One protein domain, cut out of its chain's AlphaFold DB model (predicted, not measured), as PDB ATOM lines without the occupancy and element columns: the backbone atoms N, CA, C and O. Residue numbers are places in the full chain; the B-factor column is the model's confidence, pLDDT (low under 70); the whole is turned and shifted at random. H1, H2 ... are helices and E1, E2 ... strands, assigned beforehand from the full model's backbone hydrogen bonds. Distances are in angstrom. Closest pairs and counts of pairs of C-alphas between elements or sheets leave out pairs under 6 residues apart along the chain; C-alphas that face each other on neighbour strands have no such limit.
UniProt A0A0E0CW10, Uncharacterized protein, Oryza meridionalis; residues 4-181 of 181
ATOM      1  N   GLU A   4     208.762 266.718 261.602       86.31
ATOM      2  CA  GLU A   4     209.628 267.257 260.562       86.31
ATOM      3  C   GLU A   4     209.537 268.788 260.492       86.31
ATOM      4  O   GLU A   4     208.467 269.380 260.628       86.31
ATOM      5  N   SER A   5     210.682 269.445 260.287       84.94
ATOM      6  CA  SER A   5     210.740 270.913 260.178       84.94
ATOM      7  C   SER A   5     210.227 271.428 258.831       84.94
ATOM      8  O   SER A   5     209.691 272.536 258.752       84.94
ATOM      9  N   GLN A   6     210.389 270.633 257.771       85.50
ATOM     10  CA  GLN A   6     209.839 270.926 256.454       85.50
ATOM     11  C   GLN A   6     208.357 270.567 256.419       85.50
ATOM     12  O   GLN A   6     207.917 269.615 257.064       85.50
ATOM     13  N   VAL A   7     207.585 271.330 255.648       90.81
ATOM     14  CA  VAL A   7     206.169 271.032 255.428       90.81
ATOM     15  C   VAL A   7     205.932 270.611 253.986       90.81
ATOM     16  O   VAL A   7     206.626 271.042 253.064       90.81
ATOM     17  N   TYR A   8     204.902 269.799 253.791       91.31
ATOM     18  CA  TYR A   8     204.521 269.283 252.487       91.31
ATOM     19  C   TYR A   8     203.387 270.114 251.897       91.31
ATOM     20  O   TYR A   8     202.361 270.333 252.540       91.31
ATOM     21  N   LEU A   9     203.550 270.559 250.651       91.38
ATOM     22  CA  LEU A   9     202.498 271.254 249.910       91.38
ATOM     23  C   LEU A   9     201.517 270.231 249.328       91.38
ATOM     24  O   LEU A   9     201.664 269.784 248.192       91.38
ATOM     25  N   ALA A  10     200.540 269.821 250.130       91.62
ATOM     26  CA  ALA A  10     199.579 268.788 249.772       91.62
ATOM     27  C   ALA A  10     198.241 269.009 250.477       91.62
ATOM     28  O   ALA A  10     198.185 269.475 251.616       91.62
ATOM     29  N   GLN A  11     197.152 268.622 249.813       91.31
ATOM     30  CA  GLN A  11     195.842 268.589 250.444       91.31
ATOM     31  C   GLN A  11     195.753 267.387 251.385       91.31
ATOM     32  O   GLN A  11     195.758 266.237 250.955       91.31
ATOM     33  N   CYS A  12     195.634 267.662 252.681       90.75
ATOM     34  CA  CYS A  12     195.335 266.662 253.695       90.75
ATOM     35  C   CYS A  12     194.280 267.233 254.639       90.75
ATOM     36  O   CYS A  12     194.474 268.311 255.203       90.75
ATOM     37  N   LYS A  13     193.158 266.528 254.807       88.44
ATOM     38  CA  LYS A  13     192.078 266.928 255.711       88.44
ATOM     39  C   LYS A  13     191.799 265.796 256.686       88.44
ATOM     40  O   LYS A  13     191.322 264.738 256.289       88.44
ATOM     41  N   ASN A  14     192.131 266.017 257.953       90.81
ATOM     42  CA  ASN A  14     191.953 265.045 259.029       90.81
ATOM     43  C   ASN A  14     191.535 265.755 260.334       90.81
ATOM     44  O   ASN A  14     191.209 266.940 260.319       90.81
ATOM     45  N   ALA A  15     191.519 265.045 261.465       91.19
ATOM     46  CA  ALA A  15     191.079 265.595 262.754       91.19
ATOM     47  C   ALA A  15     191.930 266.774 263.274       91.19
ATOM     48  O   ALA A  15     191.474 267.531 264.125       91.19
ATOM     49  N   THR A  16     193.153 266.942 262.765       92.94
ATOM     50  CA  THR A  16     194.066 268.047 263.109       92.94
ATOM     51  C   THR A  16     193.943 269.243 262.158       92.94
ATOM     52  O   THR A  16     194.743 270.174 262.222       92.94
ATOM     53  N   TRP A  17     192.958 269.215 261.255       95.56
ATOM     54  CA  TRP A  17     192.787 270.244 260.238       95.56
ATOM     55  C   TRP A  17     192.424 271.598 260.854       95.56
ATOM     56  O   TRP A  17     191.547 271.691 261.714       95.56
ATOM     57  N   ALA A  18     193.061 272.657 260.362       96.50
ATOM     58  CA  ALA A  18     192.747 274.037 260.702       96.50
ATOM     59  C   ALA A  18     192.914 274.961 259.489       96.50
ATOM     60  O   ALA A  18     193.652 274.659 258.551       96.50
ATOM     61  N   ARG A  19     192.239 276.116 259.521       96.62
ATOM     62  CA  ARG A  19     192.211 277.084 258.417       96.62
ATOM     63  C   ARG A  19     192.389 278.517 258.895       96.62
ATOM     64  O   ARG A  19     191.869 278.894 259.938       96.62
ATOM     65  N   SER A  20     193.069 279.312 258.076       96.44
ATOM     66  CA  SER A  20     193.213 280.763 258.203       96.44
ATOM     67  C   SER A  20     193.285 281.392 256.805       96.44
ATOM     68  O   SER A  20     193.152 280.706 255.788       96.44
ATOM     69  N   THR A  21     193.506 282.701 256.748       96.00
ATOM     70  CA  THR A  21     193.822 283.429 255.518       96.00
ATOM     71  C   THR A  21     195.145 284.181 255.628       96.00
ATOM     72  O   THR A  21     195.539 284.586 256.726       96.00
ATOM     73  N   THR A  22     195.831 284.354 254.496       93.94
ATOM     74  CA  THR A  22     197.008 285.232 254.368       93.94
ATOM     75  C   THR A  22     196.610 286.708 254.486       93.94
ATOM     76  O   THR A  22     195.427 287.060 254.491       93.94
ATOM     77  N   SER A  23     197.595 287.602 254.526       91.12
ATOM     78  CA  SER A  23     197.400 289.054 254.417       91.12
ATOM     79  C   SER A  23     196.715 289.493 253.115       91.12
ATOM     80  O   SER A  23     196.020 290.506 253.121       91.12
ATOM     81  N   ARG A  24     196.845 288.722 252.024       91.69
ATOM     82  CA  ARG A  24     196.138 288.937 250.746       91.69
ATOM     83  C   ARG A  24     194.732 288.331 250.705       91.69
ATOM     84  O   ARG A  24     194.008 288.557 249.741       91.69
ATOM     85  N   GLY A  25     194.337 287.585 251.737       93.88
ATOM     86  CA  GLY A  25     193.050 286.890 251.792       93.88
ATOM     87  C   GLY A  25     193.070 285.476 251.204       93.88
ATOM     88  O   GLY A  25     192.027 284.825 251.172       93.88
ATOM     89  N   ASP A  26     194.233 284.972 250.787       95.56
ATOM     90  CA  ASP A  26     194.376 283.609 250.275       95.56
ATOM     91  C   ASP A  26     194.111 282.584 251.370       95.56
ATOM     92  O   ASP A  26     194.521 282.756 252.517       95.56
ATOM     93  N   THR A  27     193.432 281.495 251.020       96.88
ATOM     94  CA  THR A  27     193.100 280.452 251.993       96.88
ATOM     95  C   THR A  27     194.334 279.626 252.331       96.88
ATOM     96  O   THR A  27     194.995 279.125 251.429       96.88
ATOM     97  N   VAL A  28     194.596 279.422 253.621       96.69
ATOM     98  CA  VAL A  28     195.639 278.516 254.116       96.69
ATOM     99  C   VAL A  28     194.980 277.447 254.970       96.69
ATOM    100  O   VAL A  28     194.316 277.756 255.959       96.69
ATOM    101  N   GLU A  29     195.172 276.194 254.587       97.25
ATOM    102  CA  GLU A  29     194.693 275.018 255.301       97.25
ATOM    103  C   GLU A  29     195.882 274.168 255.724       97.25
ATOM    104  O   GLU A  29     196.827 273.982 254.956       97.25
ATOM    105  N   VAL A  30     195.842 273.654 256.947       96.38
ATOM    106  CA  VAL A  30     196.926 272.844 257.497       96.38
ATOM    107  C   VAL A  30     196.386 271.611 258.189       96.38
ATOM    108  O   VAL A  30     195.307 271.671 258.769       96.38
ATOM    109  N   SER A  31     197.155 270.527 258.165       95.06
ATOM    110  CA  SER A  31     196.897 269.313 258.948       95.06
ATOM    111  C   SER A  31     198.212 268.632 259.322       95.06
ATOM    112  O   SER A  31     199.182 268.693 258.568       95.06
ATOM    113  N   PHE A  32     198.230 267.923 260.446       91.81
ATOM    114  CA  PHE A  32     199.301 267.014 260.840       91.81
ATOM    115  C   PHE A  32     199.004 265.596 260.364       91.81
ATOM    116  O   PHE A  32     197.934 265.041 260.625       91.81
ATOM    117  N   CYS A  33     199.981 264.989 259.706       89.69
ATOM    118  CA  CYS A  33     200.018 263.559 259.456       89.69
ATOM    119  C   CYS A  33     200.850 262.922 260.568       89.69
ATOM    120  O   CYS A  33     202.075 263.052 260.602       89.69
ATOM    121  N   VAL A  34     200.159 262.304 261.526       83.44
ATOM    122  CA  VAL A  34     200.797 261.653 262.669       83.44
ATOM    123  C   VAL A  34     201.158 260.229 262.284       83.44
ATOM    124  O   VAL A  34     200.283 259.367 262.184       83.44
ATOM    125  N   ASP A  35     202.451 259.987 262.114       80.62
ATOM    126  CA  ASP A  35     202.980 258.658 261.846       80.62
ATOM    127  C   ASP A  35     203.464 257.966 263.124       80.62
ATOM    128  O   ASP A  35     203.929 258.592 264.084       80.62
ATOM    129  N   LYS A  36     203.332 256.635 263.148       75.50
ATOM    130  CA  LYS A  36     203.813 255.809 264.261       75.50
ATOM    131  C   LYS A  36     205.342 255.691 264.183       75.50
ATOM    132  O   LYS A  36     205.863 255.449 263.093       75.50
ATOM    133  N   PRO A  37     206.065 255.781 265.316       76.25
ATOM    134  CA  PRO A  37     207.505 255.531 265.338       76.25
ATOM    135  C   PRO A  37     207.863 254.203 264.640       76.25
ATOM    136  O   PRO A  37     207.131 253.225 264.817       76.25
ATOM    137  N   PRO A  38     208.963 254.138 263.865       73.06
ATOM    138  CA  PRO A  38     210.045 255.126 263.771       73.06
ATOM    139  C   PRO A  38     209.806 256.278 262.778       73.06
ATOM    140  O   PRO A  38     210.678 257.134 262.645       73.06
ATOM    141  N   ALA A  39     208.669 256.314 262.080       79.69
ATOM    142  CA  ALA A  39     208.387 257.374 261.118       79.69
ATOM    143  C   ALA A  39     208.201 258.740 261.806       79.69
ATOM    144  O   ALA A  39     207.755 258.838 262.954       79.69
ATOM    145  N   VAL A  40     208.599 259.794 261.094       83.62
ATOM    146  CA  VAL A  40     208.526 261.184 261.549       83.62
ATOM    147  C   VAL A  40     207.174 261.743 261.129       83.62
ATOM    148  O   VAL A  40     206.788 261.624 259.974       83.62
ATOM    149  N   SER A  41     206.441 262.338 262.066       88.75
ATOM    150  CA  SER A  41     205.201 263.039 261.729       88.75
ATOM    151  C   SER A  41     205.524 264.305 260.942       88.75
ATOM    152  O   SER A  41     206.569 264.917 261.156       88.75
ATOM    153  N   TYR A  42     204.624 264.738 260.070       91.44
ATOM    154  CA  TYR A  42     204.843 265.909 259.222       91.44
ATOM    155  C   TYR A  42     203.588 266.772 259.127       91.44
ATOM    156  O   TYR A  42     202.482 266.358 259.486       91.44
ATOM    157  N   MET A  43     203.770 268.002 258.656       93.31
ATOM    158  CA  MET A  43     202.692 268.960 258.444       93.31
ATOM    159  C   MET A  43     202.423 269.112 256.949       93.31
ATOM    160  O   MET A  43     203.344 269.324 256.160       93.31
ATOM    161  N   CYS A  44     201.154 269.033 256.569       95.06
ATOM    162  CA  CYS A  44     200.681 269.371 255.236       95.06
ATOM    163  C   CYS A  44     200.122 270.790 255.243       95.06
ATOM    164  O   CYS A  44     199.341 271.144 256.127       95.06
ATOM    165  N   VAL A  45     200.485 271.572 254.233       95.56
ATOM    166  CA  VAL A  45     199.919 272.888 253.950       95.56
ATOM    167  C   VAL A  45     199.257 272.838 252.580       95.56
ATOM    168  O   VAL A  45     199.874 272.456 251.587       95.56
ATOM    169  N   HIS A  46     197.999 273.254 252.517       95.75
ATOM    170  CA  HIS A  46     197.244 273.380 251.285       95.75
ATOM    171  C   HIS A  46     196.713 274.798 251.137       95.75
ATOM    172  O   HIS A  46     196.118 275.360 252.054       95.75
ATOM    173  N   SER A  47     196.908 275.371 249.955       94.94
ATOM    174  CA  SER A  47     196.322 276.651 249.592       94.94
ATOM    175  C   SER A  47     195.838 276.582 248.148       94.94
ATOM    176  O   SER A  47     196.661 276.616 247.236       94.94
ATOM    177  N   PRO A  48     194.524 276.444 247.910       93.38
ATOM    178  CA  PRO A  48     193.994 276.262 246.560       93.38
ATOM    179  C   PRO A  48     194.088 277.534 245.706       93.38
ATOM    180  O   PRO A  48     193.971 277.457 244.487       93.38
ATOM    181  N   THR A  49     194.274 278.702 246.331       93.31
ATOM    182  CA  THR A  49     194.387 279.998 245.643       93.31
ATOM    183  C   THR A  49     195.830 280.388 245.331       93.31
ATOM    184  O   THR A  49     196.041 281.327 244.569       93.31
ATOM    185  N   LEU A  50     196.817 279.677 245.887       93.31
ATOM    186  CA  LEU A  50     198.237 279.958 245.691       93.31
ATOM    187  C   LEU A  50     198.877 278.934 244.753       93.31
ATOM    188  O   LEU A  50     198.568 277.744 244.771       93.31
ATOM    189  N   THR A  51     199.829 279.402 243.957       91.94
ATOM    190  CA  THR A  51     200.635 278.587 243.046       91.94
ATOM    191  C   THR A  51     202.079 278.505 243.542       91.94
ATOM    192  O   THR A  51     202.497 279.337 244.348       91.94
ATOM    193  N   PRO A  52     202.915 277.583 243.025       89.62
ATOM    194  CA  PRO A  52     204.343 277.560 243.353       89.62
ATOM    195  C   PRO A  52     205.064 278.894 243.091       89.62
ATOM    196  O   PRO A  52     206.088 279.173 243.704       89.62
ATOM    197  N   ALA A  53     204.539 279.735 242.192       89.75
ATOM    198  CA  ALA A  53     205.106 281.045 241.905       89.75
ATOM    199  C   ALA A  53     204.851 282.086 243.008       89.75
ATOM    200  O   ALA A  53     205.571 283.083 243.047       89.75
ATOM    201  N   ASP A  54     203.874 281.861 243.884       91.94
ATOM    202  CA  ASP A  54     203.554 282.756 244.997       91.94
ATOM    203  C   ASP A  54     204.474 282.553 246.207       91.94
ATOM    204  O   ASP A  54     204.445 283.360 247.133       91.94
ATOM    205  N   PHE A  55     205.319 281.519 246.196       90.06
ATOM    206  CA  PHE A  55     206.274 281.220 247.259       90.06
ATOM    207  C   PHE A  55     207.699 281.612 246.846       90.06
ATOM    208  O   PHE A  55     208.132 281.354 245.721       90.06
ATOM    209  N   THR A  56     208.465 282.202 247.767       89.44
ATOM    210  CA  THR A  56     209.911 282.453 247.573       89.44
ATOM    211  C   THR A  56     210.787 281.345 248.161       89.44
ATOM    212  O   THR A  56     212.009 281.400 248.051       89.44
ATOM    213  N   GLY A  57     210.183 280.356 248.818       88.06
ATOM    214  CA  GLY A  57     210.861 279.229 249.447       88.06
ATOM    215  C   GLY A  57     209.862 278.194 249.958       88.06
ATOM    216  O   GLY A  57     208.651 278.369 249.832       88.06
ATOM    217  N   VAL A  58     210.367 277.113 250.546       88.12
ATOM    218  CA  VAL A  58     209.513 276.080 251.147       88.12
ATOM    219  C   VAL A  58     208.995 276.594 252.494       88.12
ATOM    220  O   VAL A  58     209.799 277.096 253.289       88.12
ATOM    221  N   PRO A  59     207.684 276.508 252.782       92.25
ATOM    222  CA  PRO A  59     207.192 276.819 254.116       92.25
ATOM    223  C   PRO A  59     207.800 275.875 255.165       92.25
ATOM    224  O   PRO A  59     208.243 274.769 254.858       92.25
ATOM    225  N   SER A  60     207.872 276.321 256.415       92.94
ATOM    226  CA  SER A  60     208.576 275.568 257.459       92.94
ATOM    227  C   SER A  60     208.005 275.805 258.845       92.94
ATOM    228  O   SER A  60     207.462 276.870 259.152       92.94
ATOM    229  N   VAL A  61     208.163 274.794 259.694       91.12
ATOM    230  CA  VAL A  61     207.932 274.900 261.130       91.12
ATOM    231  C   VAL A  61     209.114 275.640 261.747       91.12
ATOM    232  O   VAL A  61     210.249 275.172 261.689       91.12
ATOM    233  N   VAL A  62     208.845 276.802 262.339       87.88
ATOM    234  CA  VAL A  62     209.866 277.652 262.964       87.88
ATOM    235  C   VAL A  62     210.196 277.152 264.364       87.88
ATOM    236  O   VAL A  62     211.356 276.941 264.708       87.88
ATOM    237  N   CYS A  63     209.161 276.959 265.175       85.56
ATOM    238  CA  CYS A  63     209.260 276.436 266.527       85.56
ATOM    239  C   CYS A  63     207.915 275.839 266.954       85.56
ATOM    240  O   CYS A  63     206.864 276.166 266.397       85.56
ATOM    241  N   SER A  64     207.954 274.962 267.948       86.88
ATOM    242  CA  SER A  64     206.772 274.394 268.590       86.88
ATOM    243  C   SER A  64     206.971 274.371 270.098       86.88
ATOM    244  O   SER A  64     208.098 274.233 270.568       86.88
ATOM    245  N   GLU A  65     205.876 274.517 270.837       85.75
ATOM    246  CA  GLU A  65     205.849 274.482 272.299       85.75
ATOM    247  C   GLU A  65     204.526 273.851 272.740       85.75
ATOM    248  O   GLU A  65     203.463 274.402 272.470       85.75
ATOM    249  N   GLU A  66     204.584 272.687 273.391       86.19
ATOM    250  CA  GLU A  66     203.406 271.911 273.810       86.19
ATOM    251  C   GLU A  66     202.344 271.723 272.698       86.19
ATOM    252  O   GLU A  66     202.545 270.932 271.774       86.19
ATOM    253  N   ASP A  67     201.206 272.417 272.808       88.38
ATOM    254  CA  ASP A  67     200.064 272.385 271.897       88.38
ATOM    255  C   ASP A  67     200.139 273.449 270.788       88.38
ATOM    256  O   ASP A  67     199.203 273.579 269.999       88.38
ATOM    257  N   LEU A  68     201.238 274.198 270.702       88.88
ATOM    258  CA  LEU A  68     201.424 275.308 269.774       88.88
ATOM    259  C   LEU A  68     202.532 275.045 268.756       88.88
ATOM    260  O   LEU A  68     203.556 274.419 269.039       88.88
ATOM    261  N   LEU A  69     202.346 275.597 267.560       91.62
ATOM    262  CA  LEU A  69     203.328 275.564 266.487       91.62
ATOM    263  C   LEU A  69     203.300 276.858 265.680       91.62
ATOM    264  O   LEU A  69     202.242 277.313 265.248       91.62
ATOM    265  N   LEU A  70     204.481 277.416 265.427       90.81
ATOM    266  CA  LEU A  70     204.664 278.566 264.556       90.81
ATOM    267  C   LEU A  70     205.085 278.104 263.156       90.81
ATOM    268  O   LEU A  70     206.187 277.588 262.963       90.81
ATOM    269  N   LEU A  71     204.217 278.331 262.176       93.31
ATOM    270  CA  LEU A  71     204.465 278.105 260.755       93.31
ATOM    271  C   LEU A  71     204.925 279.410 260.095       93.31
ATOM    272  O   LEU A  71     204.304 280.457 260.288       93.31
ATOM    273  N   LEU A  72     205.966 279.333 259.267       92.56
ATOM    274  CA  LEU A  72     206.367 280.389 258.340       92.56
ATOM    275  C   LEU A  72     206.035 279.979 256.904       92.56
ATOM    276  O   LEU A  72     206.513 278.957 256.415       92.56
ATOM    277  N   MET A  73     205.297 280.838 256.206       92.25
ATOM    278  CA  MET A  73     205.116 280.803 254.759       92.25
ATOM    279  C   MET A  73     205.875 281.971 254.105       92.25
ATOM    280  O   MET A  73     205.492 283.127 254.293       92.25
ATOM    281  N   PRO A  74     206.962 281.704 253.358       90.81
ATOM    282  CA  PRO A  74     207.694 282.734 252.628       90.81
ATOM    283  C   PRO A  74     207.008 283.030 251.285       90.81
ATOM    284  O   PRO A  74     207.019 282.206 250.369       90.81
ATOM    285  N   MET A  75     206.417 284.218 251.173       91.06
ATOM    286  CA  MET A  75     205.563 284.637 250.064       91.06
ATOM    287  C   MET A  75     206.245 285.669 249.154       91.06
ATOM    288  O   MET A  75     207.064 286.478 249.589       91.06
ATOM    289  N   ALA A  76     205.867 285.650 247.875       90.69
ATOM    290  CA  ALA A  76     206.316 286.565 246.825       90.69
ATOM    291  C   ALA A  76     205.273 287.664 246.527       90.69
ATOM    292  O   ALA A  76     205.093 288.062 245.375       90.69
ATOM    293  N   PHE A  77     204.547 288.137 247.542       89.00
ATOM    294  CA  PHE A  77     203.406 289.051 247.396       89.00
ATOM    295  C   PHE A  77     203.801 290.461 246.938       89.00
ATOM    296  O   PHE A  77     203.071 291.087 246.175       89.00
ATOM    297  N   SER A  78     204.985 290.920 247.328       84.69
ATOM    298  CA  SER A  78     205.647 292.143 246.869       84.69
ATOM    299  C   SER A  78     206.272 291.988 245.474       84.69
ATOM    300  O   SER A  78     206.839 292.940 244.937       84.69
ATOM    301  N   GLY A  79     206.189 290.796 244.874       80.25
ATOM    302  CA  GLY A  79     206.761 290.458 243.575       80.25
ATOM    303  C   GLY A  79     208.172 289.873 243.669       80.25
ATOM    304  O   GLY A  79     209.016 290.332 244.441       80.25
ATOM    305  N   LYS A  80     208.452 288.877 242.817       70.62
ATOM    306  CA  LYS A  80     209.709 288.098 242.809       70.62
ATOM    307  C   LYS A  80     210.979 288.940 242.636       70.62
ATOM    308  O   LYS A  80     212.038 288.552 243.114       70.62
ATOM    309  N   PHE A  81     210.874 290.090 241.971       75.50
ATOM    310  CA  PHE A  81     212.003 290.984 241.687       75.50
ATOM    311  C   PHE A  81     212.192 292.091 242.729       75.50
ATOM    312  O   PHE A  81     213.124 292.880 242.616       75.50
ATOM    313  N   SER A  82     211.333 292.165 243.750       77.06
ATOM    314  CA  SER A  82     211.425 293.205 244.783       77.06
ATOM    315  C   SER A  82     212.639 293.047 245.704       77.06
ATOM    316  O   SER A  82     212.963 293.965 246.455       77.06
ATOM    317  N   GLY A  83     213.280 291.872 245.698       70.75
ATOM    318  CA  GLY A  83     214.319 291.506 246.664       70.75
ATOM    319  C   GLY A  83     213.797 291.353 248.099       70.75
ATOM    320  O   GLY A  83     214.591 291.144 249.014       70.75
ATOM    321  N   LYS A  84     212.477 291.459 248.313       74.31
ATOM    322  CA  LYS A  84     211.814 291.282 249.606       74.31
ATOM    323  C   LYS A  84     211.147 289.911 249.666       74.31
ATOM    324  O   LYS A  84     210.612 289.429 248.674       74.31
ATOM    325  N   VAL A  85     211.179 289.308 250.851       76.56
ATOM    326  CA  VAL A  85     210.413 288.101 251.176       76.56
ATOM    327  C   VAL A  85     209.297 288.517 252.118       76.56
ATOM    328  O   VAL A  85     209.577 288.975 253.230       76.56
ATOM    329  N   ASP A  86     208.050 288.363 251.683       85.81
ATOM    330  CA  ASP A  86     206.888 288.629 252.522       85.81
ATOM    331  C   ASP A  86     206.677 287.423 253.426       85.81
ATOM    332  O   ASP A  86     206.406 286.314 252.972       85.81
ATOM    333  N   LYS A  87     206.877 287.609 254.727       86.31
ATOM    334  CA  LYS A  87     206.781 286.512 255.683       86.31
ATOM    335  C   LYS A  87     205.392 286.471 256.280       86.31
ATOM    336  O   LYS A  87     205.019 287.364 257.032       86.31
ATOM    337  N   GLU A  88     204.668 285.403 255.993       89.56
ATOM    338  CA  GLU A  88     203.371 285.140 256.598       89.56
ATOM    339  C   GLU A  88     203.554 284.118 257.721       89.56
ATOM    340  O   GLU A  88     203.898 282.960 257.481       89.56
ATOM    341  N   TYR A  89     203.353 284.559 258.961       90.12
ATOM    342  CA  TYR A  89     203.442 283.702 260.138       90.12
ATOM    343  C   TYR A  89     202.056 283.250 260.582       90.12
ATOM    344  O   TYR A  89     201.127 284.059 260.666       90.12
ATOM    345  N   PHE A  90     201.928 281.972 260.922       92.31
ATOM    346  CA  PHE A  90     200.695 281.395 261.441       92.31
ATOM    347  C   PHE A  90     200.965 280.635 262.730       92.31
ATOM    348  O   PHE A  90     201.870 279.806 262.792       92.31
ATOM    349  N   MET A  91     200.151 280.897 263.746       92.06
ATOM    350  CA  MET A  91     200.099 280.098 264.959       92.06
ATOM    351  C   MET A  91     199.058 279.000 264.780       92.06
ATOM    352  O   MET A  91     197.864 279.283 264.648       92.06
ATOM    353  N   TYR A  92     199.509 277.754 264.776       93.56
ATOM    354  CA  TYR A  92     198.653 276.591 264.932       93.56
ATOM    355  C   TYR A  92     198.531 276.258 266.419       93.56
ATOM    356  O   TYR A  92     199.535 276.207 267.129       93.56
ATOM    357  N   LYS A  93     197.306 275.996 266.870       92.06
ATOM    358  CA  LYS A  93     197.010 275.448 268.194       92.06
ATOM    359  C   LYS A  93     196.286 274.123 268.026       92.06
ATOM    360  O   LYS A  93     195.226 274.076 267.396       92.06
ATOM    361  N   ALA A  94     196.859 273.065 268.586       91.38
ATOM    362  CA  ALA A  94     196.254 271.750 268.603       91.38
ATOM    363  C   ALA A  94     194.943 271.775 269.396       91.38
ATOM    364  O   ALA A  94     194.796 272.481 270.394       91.38
ATOM    365  N   GLY A  95     193.977 270.988 268.932       87.31
ATOM    366  CA  GLY A  95     192.762 270.735 269.690       87.31
ATOM    367  C   GLY A  95     193.045 269.889 270.932       87.31
ATOM    368  O   GLY A  95     193.969 269.077 270.943       87.31
ATOM    369  N   SER A  96     192.221 270.050 271.965       82.31
ATOM    370  CA  SER A  96     192.229 269.187 273.149       82.31
ATOM    371  C   SER A  96     190.798 268.811 273.520       82.31
ATOM    372  O   SER A  96     189.926 269.675 273.644       82.31
ATOM    373  N   GLY A  97     190.540 267.508 273.664       81.62
ATOM    374  CA  GLY A  97     189.197 266.981 273.905       81.62
ATOM    375  C   GLY A  97     188.218 267.390 272.800       81.62
ATOM    376  O   GLY A  97     188.391 267.021 271.642       81.62
ATOM    377  N   SER A  98     187.187 268.157 273.160       79.50
ATOM    378  CA  SER A  98     186.167 268.659 272.226       79.50
ATOM    379  C   SER A  98     186.586 269.924 271.462       79.50
ATOM    380  O   SER A  98     185.906 270.325 270.515       79.50
ATOM    381  N   VAL A  99     187.685 270.574 271.859       87.75
ATOM    382  CA  VAL A  99     188.166 271.800 271.211       87.75
ATOM    383  C   VAL A  99     188.848 271.437 269.902       87.75
ATOM    384  O   VAL A  99     189.770 270.625 269.881       87.75
ATOM    385  N   HIS A 100     188.393 272.044 268.809       90.38
ATOM    386  CA  HIS A 100     188.978 271.819 267.492       90.38
ATOM    387  C   HIS A 100     190.304 272.579 267.345       90.38
ATOM    388  O   HIS A 100     190.466 273.650 267.939       90.38
ATOM    389  N   PRO A 101     191.241 272.058 266.537       94.88
ATOM    390  CA  PRO A 101     192.442 272.789 266.173       94.88
ATOM    391  C   PRO A 101     192.119 274.148 265.554       94.88
ATOM    392  O   PRO A 101     191.101 274.327 264.884       94.88
ATOM    393  N   SER A 102     193.014 275.113 265.747       94.88
ATOM    394  CA  SER A 102     192.863 276.442 265.160       94.88
ATOM    395  C   SER A 102     194.156 276.917 264.522       94.88
ATOM    396  O   SER A 102     195.252 276.561 264.951       94.88
ATOM    397  N   LEU A 103     194.010 277.733 263.483       95.69
ATOM    398  CA  LEU A 103     195.108 278.392 262.800       95.69
ATOM    399  C   LEU A 103     194.816 279.884 262.812       95.69
ATOM    400  O   LEU A 103     193.731 280.312 262.420       95.69
ATOM    401  N   ARG A 104     195.771 280.680 263.281       93.38
ATOM    402  CA  ARG A 104     195.644 282.135 263.327       93.38
ATOM    403  C   ARG A 104     196.844 282.762 262.652       93.38
ATOM    404  O   ARG A 104     197.978 282.491 263.035       93.38
ATOM    405  N   ARG A 105     196.600 283.613 261.658       91.44
ATOM    406  CA  ARG A 105     197.655 284.460 261.104       91.44
ATOM    407  C   ARG A 105     198.108 285.460 262.163       91.44
ATOM    408  O   ARG A 105     197.277 286.110 262.790       91.44
ATOM    409  N   ILE A 106     199.416 285.600 262.311       85.25
ATOM    410  CA  ILE A 106     200.035 286.587 263.188       85.25
ATOM    411  C   ILE A 106     200.212 287.881 262.386       85.25
ATOM    412  O   ILE A 106     200.867 287.846 261.335       85.25
ATOM    413  N   PRO A 107     199.647 289.017 262.835       73.25
ATOM    414  CA  PRO A 107     199.854 290.329 262.224       73.25
ATOM    415  C   PRO A 107     201.318 290.769 262.373       73.25
ATOM    416  O   PRO A 107     201.700 291.546 263.244       73.25
ATOM    417  N   THR A 108     202.199 290.247 261.527       62.25
ATOM    418  CA  THR A 108     203.623 290.564 261.615       62.25
ATOM    419  C   THR A 108     203.905 291.899 260.934       62.25
ATOM    420  O   THR A 108     204.100 291.995 259.730       62.25
ATOM    421  N   HIS A 109     203.944 292.962 261.739       50.53
ATOM    422  CA  HIS A 109     204.342 294.308 261.303       50.53
ATOM    423  C   HIS A 109     205.833 294.608 261.527       50.53
ATOM    424  O   HIS A 109     206.323 295.670 261.137       50.53
ATOM    425  N   HIS A 110     206.583 293.705 262.163       52.28
ATOM    426  CA  HIS A 110     207.947 294.014 262.575       52.28
ATOM    427  C   HIS A 110     208.987 293.600 261.534       52.28
ATOM    428  O   HIS A 110     209.348 292.435 261.399       52.28
ATOM    429  N   GLN A 111     209.572 294.613 260.890       53.03
ATOM    430  CA  GLN A 111     210.705 294.497 259.961       53.03
ATOM    431  C   GLN A 111     211.899 293.708 260.529       53.03
ATOM    432  O   GLN A 111     212.741 293.257 259.770       53.03
ATOM    433  N   ARG A 112     211.970 293.525 261.856       53.47
ATOM    434  CA  ARG A 112     213.082 292.876 262.555       53.47
ATOM    435  C   ARG A 112     213.005 291.342 262.621       53.47
ATOM    436  O   ARG A 112     213.966 290.736 263.085       53.47
ATOM    437  N   TYR A 113     211.940 290.699 262.130       61.06
ATOM    438  CA  TYR A 113     211.873 289.233 261.976       61.06
ATOM    439  C   TYR A 113     212.680 288.754 260.756       61.06
ATOM    440  O   TYR A 113     212.168 288.083 259.856       61.06
ATOM    441  N   HIS A 114     213.956 289.132 260.676       61.41
ATOM    442  CA  HIS A 114     214.783 288.863 259.499       61.41
ATOM    443  C   HIS A 114     215.083 287.376 259.310       61.41
ATOM    444  O   HIS A 114     215.173 286.930 258.166       61.41
ATOM    445  N   ARG A 115     215.133 286.584 260.386       67.06
ATOM    446  CA  ARG A 115     215.396 285.140 260.326       67.06
ATOM    447  C   ARG A 115     214.404 284.381 261.191       67.06
ATOM    448  O   ARG A 115     214.129 284.779 262.317       67.06
ATOM    449  N   SER A 116     213.854 283.304 260.645       67.62
ATOM    450  CA  SER A 116     212.998 282.377 261.392       67.62
ATOM    451  C   SER A 116     213.757 281.723 262.539       67.62
ATOM    452  O   SER A 116     213.191 281.569 263.612       67.62
ATOM    453  N   GLU A 117     215.044 281.415 262.348       69.62
ATOM    454  CA  GLU A 117     215.881 280.762 263.370       69.62
ATOM    455  C   GLU A 117     216.035 281.576 264.666       69.62
ATOM    456  O   GLU A 117     216.381 281.018 265.704       69.62
ATOM    457  N   ASP A 118     215.784 282.885 264.612       72.94
ATOM    458  CA  ASP A 118     215.889 283.773 265.766       72.94
ATOM    459  C   ASP A 118     214.590 283.823 266.589       72.94
ATOM    460  O   ASP A 118     214.549 284.490 267.623       72.94
ATOM    461  N   ILE A 119     213.520 283.154 266.145       77.25
ATOM    462  CA  ILE A 119     212.205 283.193 266.786       77.25
ATOM    463  C   ILE A 119     211.996 281.941 267.640       77.25
ATOM    464  O   ILE A 119     212.092 280.813 267.166       77.25
ATOM    465  N   GLY A 120     211.643 282.153 268.903       77.94
ATOM    466  CA  GLY A 120     211.234 281.121 269.845       77.94
ATOM    467  C   GLY A 120     209.848 281.393 270.418       77.94
ATOM    468  O   GLY A 120     209.311 282.499 270.310       77.94
ATOM    469  N   MET A 121     209.291 280.373 271.060       79.31
ATOM    470  CA  MET A 121     208.024 280.448 271.775       79.31
ATOM    471  C   MET A 121     208.260 280.127 273.247       79.31
ATOM    472  O   MET A 121     209.078 279.269 273.570       79.31
ATOM    473  N   ILE A 122     207.593 280.860 274.133       78.38
ATOM    474  CA  ILE A 122     207.682 280.669 275.581       78.38
ATOM    475  C   ILE A 122     206.266 280.628 276.132       78.38
ATOM    476  O   ILE A 122     205.465 281.510 275.822       78.38
ATOM    477  N   ARG A 123     205.979 279.636 276.971       73.62
ATOM    478  CA  ARG A 123     204.726 279.543 277.716       73.62
ATOM    479  C   ARG A 123     204.902 280.077 279.133       73.62
ATOM    480  O   ARG A 123     205.902 279.780 279.783       73.62
ATOM    481  N   ASP A 124     203.935 280.849 279.611       76.06
ATOM    482  CA  ASP A 124     203.931 281.382 280.974       76.06
ATOM    483  C   ASP A 124     202.492 281.626 281.448       76.06
ATOM    484  O   ASP A 124     201.738 282.383 280.839       76.06
ATOM    485  N   GLY A 125     202.089 280.941 282.521       71.12
ATOM    486  CA  GLY A 125     200.793 281.162 283.172       71.12
ATOM    487  C   GLY A 125     199.547 280.922 282.304       71.12
ATOM    488  O   GLY A 125     198.506 281.499 282.593       71.12
ATOM    489  N   GLY A 126     199.638 280.099 281.253       71.69
ATOM    490  CA  GLY A 126     198.546 279.860 280.292       71.69
ATOM    491  C   GLY A 126     198.558 280.794 279.075       71.69
ATOM    492  O   GLY A 126     197.807 280.576 278.129       71.69
ATOM    493  N   GLU A 127     199.451 281.778 279.061       73.00
ATOM    494  CA  GLU A 127     199.733 282.620 277.903       73.00
ATOM    495  C   GLU A 127     200.946 282.076 277.140       73.00
ATOM    496  O   GLU A 127     201.775 281.333 277.680       73.00
ATOM    497  N   TYR A 128     201.076 282.479 275.876       71.62
ATOM    498  CA  TYR A 128     202.289 282.256 275.100       71.62
ATOM    499  C   TYR A 128     202.859 283.570 274.581       71.62
ATOM    500  O   TYR A 128     202.136 284.514 274.259       71.62
ATOM    501  N   TYR A 129     204.179 283.597 274.475       73.06
ATOM    502  CA  TYR A 129     204.949 284.714 273.966       73.06
ATOM    503  C   TYR A 129     205.816 284.253 272.808       73.06
ATOM    504  O   TYR A 129     206.549 283.270 272.912       73.06
ATOM    505  N   LEU A 130     205.777 285.017 271.720       75.81
ATOM    506  CA  LEU A 130     206.797 284.940 270.686       75.81
ATOM    507  C   LEU A 130     207.957 285.852 271.062       75.81
ATOM    508  O   LEU A 130     207.781 287.060 271.237       75.81
ATOM    509  N   ALA A 131     209.143 285.265 271.172       73.19
ATOM    510  CA  ALA A 131     210.383 285.972 271.432       73.19
ATOM    511  C   ALA A 131     211.252 285.925 270.175       73.19
ATOM    512  O   ALA A 131     211.410 284.869 269.575       73.19
ATOM    513  N   ALA A 132     211.832 287.057 269.786       71.25
ATOM    514  CA  ALA A 132     212.803 287.117 268.699       71.25
ATOM    515  C   ALA A 132     214.156 287.590 269.236       71.25
ATOM    516  O   ALA A 132     214.231 288.596 269.946       71.25
ATOM    517  N   LEU A 133     215.226 286.883 268.881       66.75
ATOM    518  CA  LEU A 133     216.587 287.326 269.131       66.75
ATOM    519  C   LEU A 133     216.955 288.379 268.085       66.75
ATOM    520  O   LEU A 133     217.085 288.100 266.898       66.75
ATOM    521  N   LEU A 134     217.116 289.621 268.525       61.00
ATOM    522  CA  LEU A 134     217.485 290.708 267.631       61.00
ATOM    523  C   LEU A 134     219.006 290.826 267.553       61.00
ATOM    524  O   LEU A 134     219.666 291.111 268.554       61.00
ATOM    525  N   PHE A 135     219.566 290.652 266.355       49.06
ATOM    526  CA  PHE A 135     220.971 290.957 266.115       49.06
ATOM    527  C   PHE A 135     221.154 292.477 266.053       49.06
ATOM    528  O   PHE A 135     220.876 293.114 265.039       49.06
ATOM    529  N   THR A 136     221.623 293.084 267.141       44.44
ATOM    530  CA  THR A 136     222.117 294.462 267.090       44.44
ATOM    531  C   THR A 136     223.558 294.413 266.604       44.44
ATOM    532  O   THR A 136     224.481 294.180 267.387       44.44
ATOM    533  N   SER A 137     223.777 294.593 265.304       43.91
ATOM    534  CA  SER A 137     225.123 294.842 264.801       43.91
ATOM    535  C   SER A 137     225.565 296.227 265.283       43.91
ATOM    536  O   SER A 137     225.287 297.229 264.631       43.91
ATOM    537  N   HIS A 138     226.264 296.299 266.415       38.03
ATOM    538  CA  HIS A 138     227.319 297.301 266.508       38.03
ATOM    539  C   HIS A 138     228.421 296.810 265.572       38.03
ATOM    540  O   HIS A 138     228.930 295.697 265.735       38.03
ATOM    541  N   ILE A 139     228.683 297.583 264.520       35.41
ATOM    542  CA  ILE A 139     229.753 297.309 263.566       35.41
ATOM    543  C   ILE A 139     231.068 297.476 264.324       35.41
ATOM    544  O   ILE A 139     231.582 298.578 264.437       35.41
ATOM    545  N   GLU A 140     231.606 296.377 264.839       34.78
ATOM    546  CA  GLU A 140     233.041 296.235 265.043       34.78
ATOM    547  C   GLU A 140     233.459 294.910 264.407       34.78
ATOM    548  O   GLU A 140     232.910 293.843 264.705       34.78
ATOM    549  N   PHE A 141     234.363 295.015 263.433       38.97
ATOM    550  CA  PHE A 141     234.927 293.913 262.663       38.97
ATOM    551  C   PHE A 141     235.512 292.853 263.611       38.97
ATOM    552  O   PHE A 141     236.520 293.098 264.264       38.97
ATOM    553  N   GLY A 142     234.903 291.663 263.682       35.00
ATOM    554  CA  GLY A 142     235.456 290.571 264.489       35.00
ATOM    555  C   GLY A 142     234.528 289.375 264.704       35.00
ATOM    556  O   GLY A 142     233.785 289.322 265.679       35.00
ATOM    557  N   ASP A 143     234.642 288.406 263.795       41.50
ATOM    558  CA  ASP A 143     234.381 286.965 263.955       41.50
ATOM    559  C   ASP A 143     232.952 286.489 264.341       41.50
ATOM    560  O   ASP A 143     232.542 286.397 265.502       41.50
ATOM    561  N   ALA A 144     232.181 286.113 263.314       45.41
ATOM    562  CA  ALA A 144     230.760 285.761 263.387       45.41
ATOM    563  C   ALA A 144     230.460 284.336 263.902       45.41
ATOM    564  O   ALA A 144     229.331 284.060 264.315       45.41
ATOM    565  N   ARG A 145     231.434 283.411 263.917       40.72
ATOM    566  CA  ARG A 145     231.161 281.984 264.201       40.72
ATOM    567  C   ARG A 145     230.969 281.653 265.683       40.72
ATOM    568  O   ARG A 145     230.171 280.777 266.003       40.72
ATOM    569  N   ARG A 146     231.619 282.375 266.603       34.12
ATOM    570  CA  ARG A 146     231.451 282.159 268.059       34.12
ATOM    571  C   ARG A 146     230.123 282.703 268.608       34.12
ATOM    572  O   ARG A 146     229.659 282.248 269.650       34.12
ATOM    573  N   ARG A 147     229.477 283.642 267.903       42.19
ATOM    574  CA  ARG A 147     228.246 284.325 268.355       42.19
ATOM    575  C   ARG A 147     226.982 283.457 268.237       42.19
ATOM    576  O   ARG A 147     226.100 283.567 269.084       42.19
ATOM    577  N   LEU A 148     226.930 282.540 267.266       37.88
ATOM    578  CA  LEU A 148     225.808 281.605 267.063       37.88
ATOM    579  C   LEU A 148     225.661 280.588 268.208       37.88
ATOM    580  O   LEU A 148     224.551 280.351 268.681       37.88
ATOM    581  N   GLN A 149     226.770 280.036 268.718       30.61
ATOM    582  CA  GLN A 149     226.726 279.119 269.867       30.61
ATOM    583  C   GLN A 149     226.290 279.823 271.163       30.61
ATOM    584  O   GLN A 149     225.595 279.226 271.982       30.61
ATOM    585  N   LEU A 150     226.634 281.103 271.338       32.28
ATOM    586  CA  LEU A 150     226.218 281.891 272.501       32.28
ATOM    587  C   LEU A 150     224.724 282.255 272.467       32.28
ATOM    588  O   LEU A 150     224.095 282.218 273.518       32.28
ATOM    589  N   GLY A 151     224.141 282.540 271.296       38.53
ATOM    590  CA  GLY A 151     222.718 282.896 271.155       38.53
ATOM    591  C   GLY A 151     221.750 281.766 271.530       38.53
ATOM    592  O   GLY A 151     220.803 281.985 272.285       38.53
ATOM    593  N   VAL A 152     222.037 280.532 271.103       39.00
ATOM    594  CA  VAL A 152     221.230 279.342 271.450       39.00
ATOM    595  C   VAL A 152     221.369 278.980 272.936       39.00
ATOM    596  O   VAL A 152     220.391 278.633 273.602       39.00
ATOM    597  N   VAL A 153     222.575 279.122 273.502       34.03
ATOM    598  CA  VAL A 153     222.806 278.954 274.948       34.03
ATOM    599  C   VAL A 153     222.104 280.053 275.752       34.03
ATOM    600  O   VAL A 153     221.655 279.798 276.868       34.03
ATOM    601  N   LEU A 154     221.968 281.260 275.196       38.59
ATOM    602  CA  LEU A 154     221.299 282.378 275.849       38.59
ATOM    603  C   LEU A 154     219.782 282.192 275.900       38.59
ATOM    604  O   LEU A 154     219.221 282.503 276.935       38.59
ATOM    605  N   LEU A 155     219.122 281.605 274.897       42.56
ATOM    606  CA  LEU A 155     217.698 281.233 275.010       42.56
ATOM    607  C   LEU A 155     217.467 280.206 276.133       42.56
ATOM    608  O   LEU A 155     216.587 280.392 276.973       42.56
ATOM    609  N   ARG A 156     218.341 279.194 276.248       38.59
ATOM    610  CA  ARG A 156     218.307 278.232 277.368       38.59
ATOM    611  C   ARG A 156     218.621 278.879 278.724       38.59
ATOM    612  O   ARG A 156     218.030 278.509 279.733       38.59
ATOM    613  N   LYS A 157     219.530 279.861 278.771       33.03
ATOM    614  CA  LYS A 157     219.867 280.596 280.004       33.03
ATOM    615  C   LYS A 157     218.874 281.703 280.351       33.03
ATOM    616  O   LYS A 157     218.734 281.985 281.526       33.03
ATOM    617  N   VAL A 158     218.181 282.321 279.398       42.38
ATOM    618  CA  VAL A 158     217.142 283.342 279.638       42.38
ATOM    619  C   VAL A 158     215.906 282.682 280.244       42.38
ATOM    620  O   VAL A 158     215.374 283.219 281.211       42.38
ATOM    621  N   ALA A 159     215.561 281.465 279.809       40.28
ATOM    622  CA  ALA A 159     214.601 280.616 280.517       40.28
ATOM    623  C   ALA A 159     215.037 280.339 281.975       40.28
ATOM    624  O   ALA A 159     214.227 280.416 282.890       40.28
ATOM    625  N   ALA A 160     216.336 280.113 282.219       32.12
ATOM    626  CA  ALA A 160     216.864 279.896 283.573       32.12
ATOM    627  C   ALA A 160     217.039 281.184 284.413       32.12
ATOM    628  O   ALA A 160     217.077 281.116 285.639       32.12
ATOM    629  N   LYS A 161     217.171 282.362 283.785       31.73
ATOM    630  CA  LYS A 161     217.518 283.634 284.453       31.73
ATOM    631  C   LYS A 161     216.315 284.548 284.695       31.73
ATOM    632  O   LYS A 161     216.397 285.412 285.559       31.73
ATOM    633  N   LEU A 162     215.184 284.335 284.016       39.53
ATOM    634  CA  LEU A 162     213.922 285.010 284.355       39.53
ATOM    635  C   LEU A 162     213.318 284.528 285.688       39.53
ATOM    636  O   LEU A 162     212.487 285.227 286.257       39.53
ATOM    637  N   TYR A 163     213.802 283.410 286.242       33.81
ATOM    638  CA  TYR A 163     213.445 282.955 287.590       33.81
ATOM    639  C   TYR A 163     214.268 283.633 288.703       33.81
ATOM    640  O   TYR A 163     213.912 283.528 289.874       33.81
ATOM    641  N   ASN A 164     215.380 284.320 288.396       30.77
ATOM    642  CA  ASN A 164     216.228 284.861 289.460       30.77
ATOM    643  C   ASN A 164     217.165 286.000 289.011       30.77
ATOM    644  O   ASN A 164     218.058 285.802 288.187       30.77
ATOM    645  N   SER A 165     217.049 287.142 289.696       29.06
ATOM    646  CA  SER A 165     218.037 288.231 289.862       29.06
ATOM    647  C   SER A 165     217.890 289.536 289.052       29.06
ATOM    648  O   SER A 165     217.816 289.589 287.827       29.06
ATOM    649  N   ARG A 166     217.918 290.632 289.828       37.91
ATOM    650  CA  ARG A 166     217.774 292.052 289.477       37.91
ATOM    651  C   ARG A 166     219.068 292.690 288.940       37.91
ATOM    652  O   ARG A 166     219.546 293.638 289.556       37.91
ATOM    653  N   HIS A 167     219.651 292.248 287.823       30.36
ATOM    654  CA  HIS A 167     220.807 292.958 287.231       30.36
ATOM    655  C   HIS A 167     220.682 293.216 285.720       30.36
ATOM    656  O   HIS A 167     220.327 292.338 284.938       30.36
ATOM    657  N   SER A 168     220.983 294.468 285.354       31.53
ATOM    658  CA  SER A 168     220.792 295.111 284.049       31.53
ATOM    659  C   SER A 168     221.584 294.440 282.920       31.53
ATOM    660  O   SER A 168     222.807 294.540 282.864       31.53
ATOM    661  N   TRP A 169     220.862 293.811 281.990       29.28
ATOM    662  CA  TRP A 169     221.315 293.457 280.645       29.28
ATOM    663  C   TRP A 169     220.195 293.850 279.676       29.28
ATOM    664  O   TRP A 169     219.072 293.367 279.817       29.28
ATOM    665  N   ARG A 170     220.455 294.726 278.695       30.11
ATOM    666  CA  ARG A 170     219.452 295.083 277.673       30.11
ATOM    667  C   ARG A 170     219.412 294.020 276.567       30.11
ATOM    668  O   ARG A 170     219.840 294.269 275.448       30.11
ATOM    669  N   LEU A 171     218.864 292.842 276.878       34.91
ATOM    670  CA  LEU A 171     218.143 292.070 275.865       34.91
ATOM    671  C   LEU A 171     216.833 292.811 275.596       34.91
ATOM    672  O   LEU A 171     216.006 292.944 276.497       34.91
ATOM    673  N   GLN A 172     216.619 293.276 274.368       35.06
ATOM    674  CA  GLN A 172     215.269 293.633 273.943       35.06
ATOM    675  C   GLN A 172     214.522 292.340 273.609       35.06
ATOM    676  O   GLN A 172     214.447 291.939 272.453       35.06
ATOM    677  N   MET A 173     213.980 291.676 274.634       36.34
ATOM    678  CA  MET A 173     212.836 290.793 274.425       36.34
ATOM    679  C   MET A 173     211.660 291.695 274.087       36.34
ATOM    680  O   MET A 173     211.125 292.389 274.951       36.34
ATOM    681  N   LEU A 174     211.296 291.744 272.813       37.66
ATOM    682  CA  LEU A 174     210.024 292.332 272.450       37.66
ATOM    683  C   LEU A 174     208.947 291.308 272.847       37.66
ATOM    684  O   LEU A 174     208.924 290.195 272.330       37.66
ATOM    685  N   ARG A 175     208.104 291.666 273.822       40.19
ATOM    686  CA  ARG A 175     206.849 290.964 274.121       40.19
ATOM    687  C   ARG A 175     205.909 291.298 272.974       40.19
ATOM    688  O   ARG A 175     205.392 292.410 272.926       40.19
ATOM    689  N   LEU A 176     205.811 290.401 272.004       42.84
ATOM    690  CA  LEU A 176     205.254 290.771 270.704       42.84
ATOM    691  C   LEU A 176     203.743 290.655 270.679       42.84
ATOM    692  O   LEU A 176     203.089 291.618 270.309       42.84
ATOM    693  N   GLU A 177     203.191 289.553 271.173       42.56
ATOM    694  CA  GLU A 177     201.750 289.409 271.349       42.56
ATOM    695  C   GLU A 177     201.477 288.533 272.572       42.56
ATOM    696  O   GLU A 177     202.161 287.535 272.798       42.56
ATOM    697  N   CYS A 178     200.511 288.952 273.389       34.47
ATOM    698  CA  CYS A 178     199.888 288.118 274.410       34.47
ATOM    699  C   CYS A 178     198.621 287.578 273.757       34.47
ATOM    700  O   CYS A 178     197.630 288.300 273.632       34.47
ATOM    701  N   CYS A 179     198.681 286.356 273.255       39.06
ATOM    702  CA  CYS A 179     197.506 285.718 272.692       39.06
ATOM    703  C   CYS A 179     196.919 284.787 273.745       39.06
ATOM    704  O   CYS A 179     197.493 283.743 274.050       39.06
ATOM    705  N   LYS A 180     195.759 285.185 274.272       33.97
ATOM    706  CA  LYS A 180     195.030 284.408 275.273       33.97
ATOM    707  C   LYS A 180     194.649 283.037 274.724       33.97
ATOM    708  O   LYS A 180     194.256 282.919 273.555       33.97
ATOM    709  N   SER A 181     194.781 282.035 275.593       43.28
ATOM    710  CA  SER A 181     194.425 280.631 275.365       43.28
ATOM    711  C   SER A 181     192.996 280.446 274.875       43.28
ATOM    712  O   SER A 181     192.102 281.108 275.446       43.28
TER     713      SER A 181
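Overview. This is residues 4 to 181 of the 181 residues of an uncharacterized protein of Oryza meridionalis (UniProt A0A0E0CW10). Two strongly twisted four-stranded sheets, E5 E6 E7 E8 and E1 E4 E3 E2, lie face to face with their strands crossed, and the hairpin E9 E10 faces the other side of E5 E6 E7 E8, making a stack of sheets, face to face in turn. Beyond the hairpin lies helix H1, of which residues 145 to 150 stick out, and the tail after it folds back toward the sheets. The printed part has 178 residues, with ten named strands followed by one named helix; under half of the residues are in named elements, and the class is mixed. E5 E6 E7 E8 is antiparallel, E1 E4 E3 E2 mixed. The whole is compact, with a radius of gyration of the C-alphas of 17.9 A and spans of 49 by 45 by 34 A.

Arrangement. Begin with E5, residues 60 to 65, E6, 68 to 75, E7, 86 to 93, and E8, 102 to 106, a meander of hairpins, each strand the antiparallel neighbour of the one before. Look there for N 62 and O 70 at 2.8 A, N 71 and O 90 at 2.8 A, and N 91 and O 104 at 2.8 A. The facing sheet holds E1, residues 4 to 9, E4, 41 to 46, E3, 27 to 33, and E2, 18 to 21; its strands stand at 47 degrees to those of the first. E2 E3 E4 is a meander of two hairpins, with N 20 and O 28 at 2.9 A and N 44 and O 31 at 2.8 A; E1 is parallel to E4, with N 8 and O 43 at 2.9 A. Between the sheets, the closest C-alphas of E1 and E5 are Gln 6 and Ser 60, 4.9 A. The hairpin of E9, residues 119 to 124, and E10, 127 to 132, has N 122 and O 129 at 2.9 A. H1, residues 145 to 161, is only just apart from E9, closest 8.3 A; 11 of its 13 O i to N i+4 pairs are within hydrogen-bond range.

Along the chain. Find C-alpha 4 at (209.628, 267.257, 260.562), where E1 begins. E6 measures 22.2 A, E7 22.7 A and E3 19.7 A. H1 runs 24.5 A to C-alpha 161 at (217.518, 283.634, 284.453), with a kink of 35 degrees near residue 155.

Size, cuts and confidence. The C-alphas farthest apart are those of Ser 98 and Phe 141, 55.7 A. The printed part has no cut; the links E4 to E5, E8 to E9 and E10 to H1 are long. Residues 137 to 150 and 160 to 170 stand free. Confidence is under 70 at residues 108 to 117 and 133 to 181.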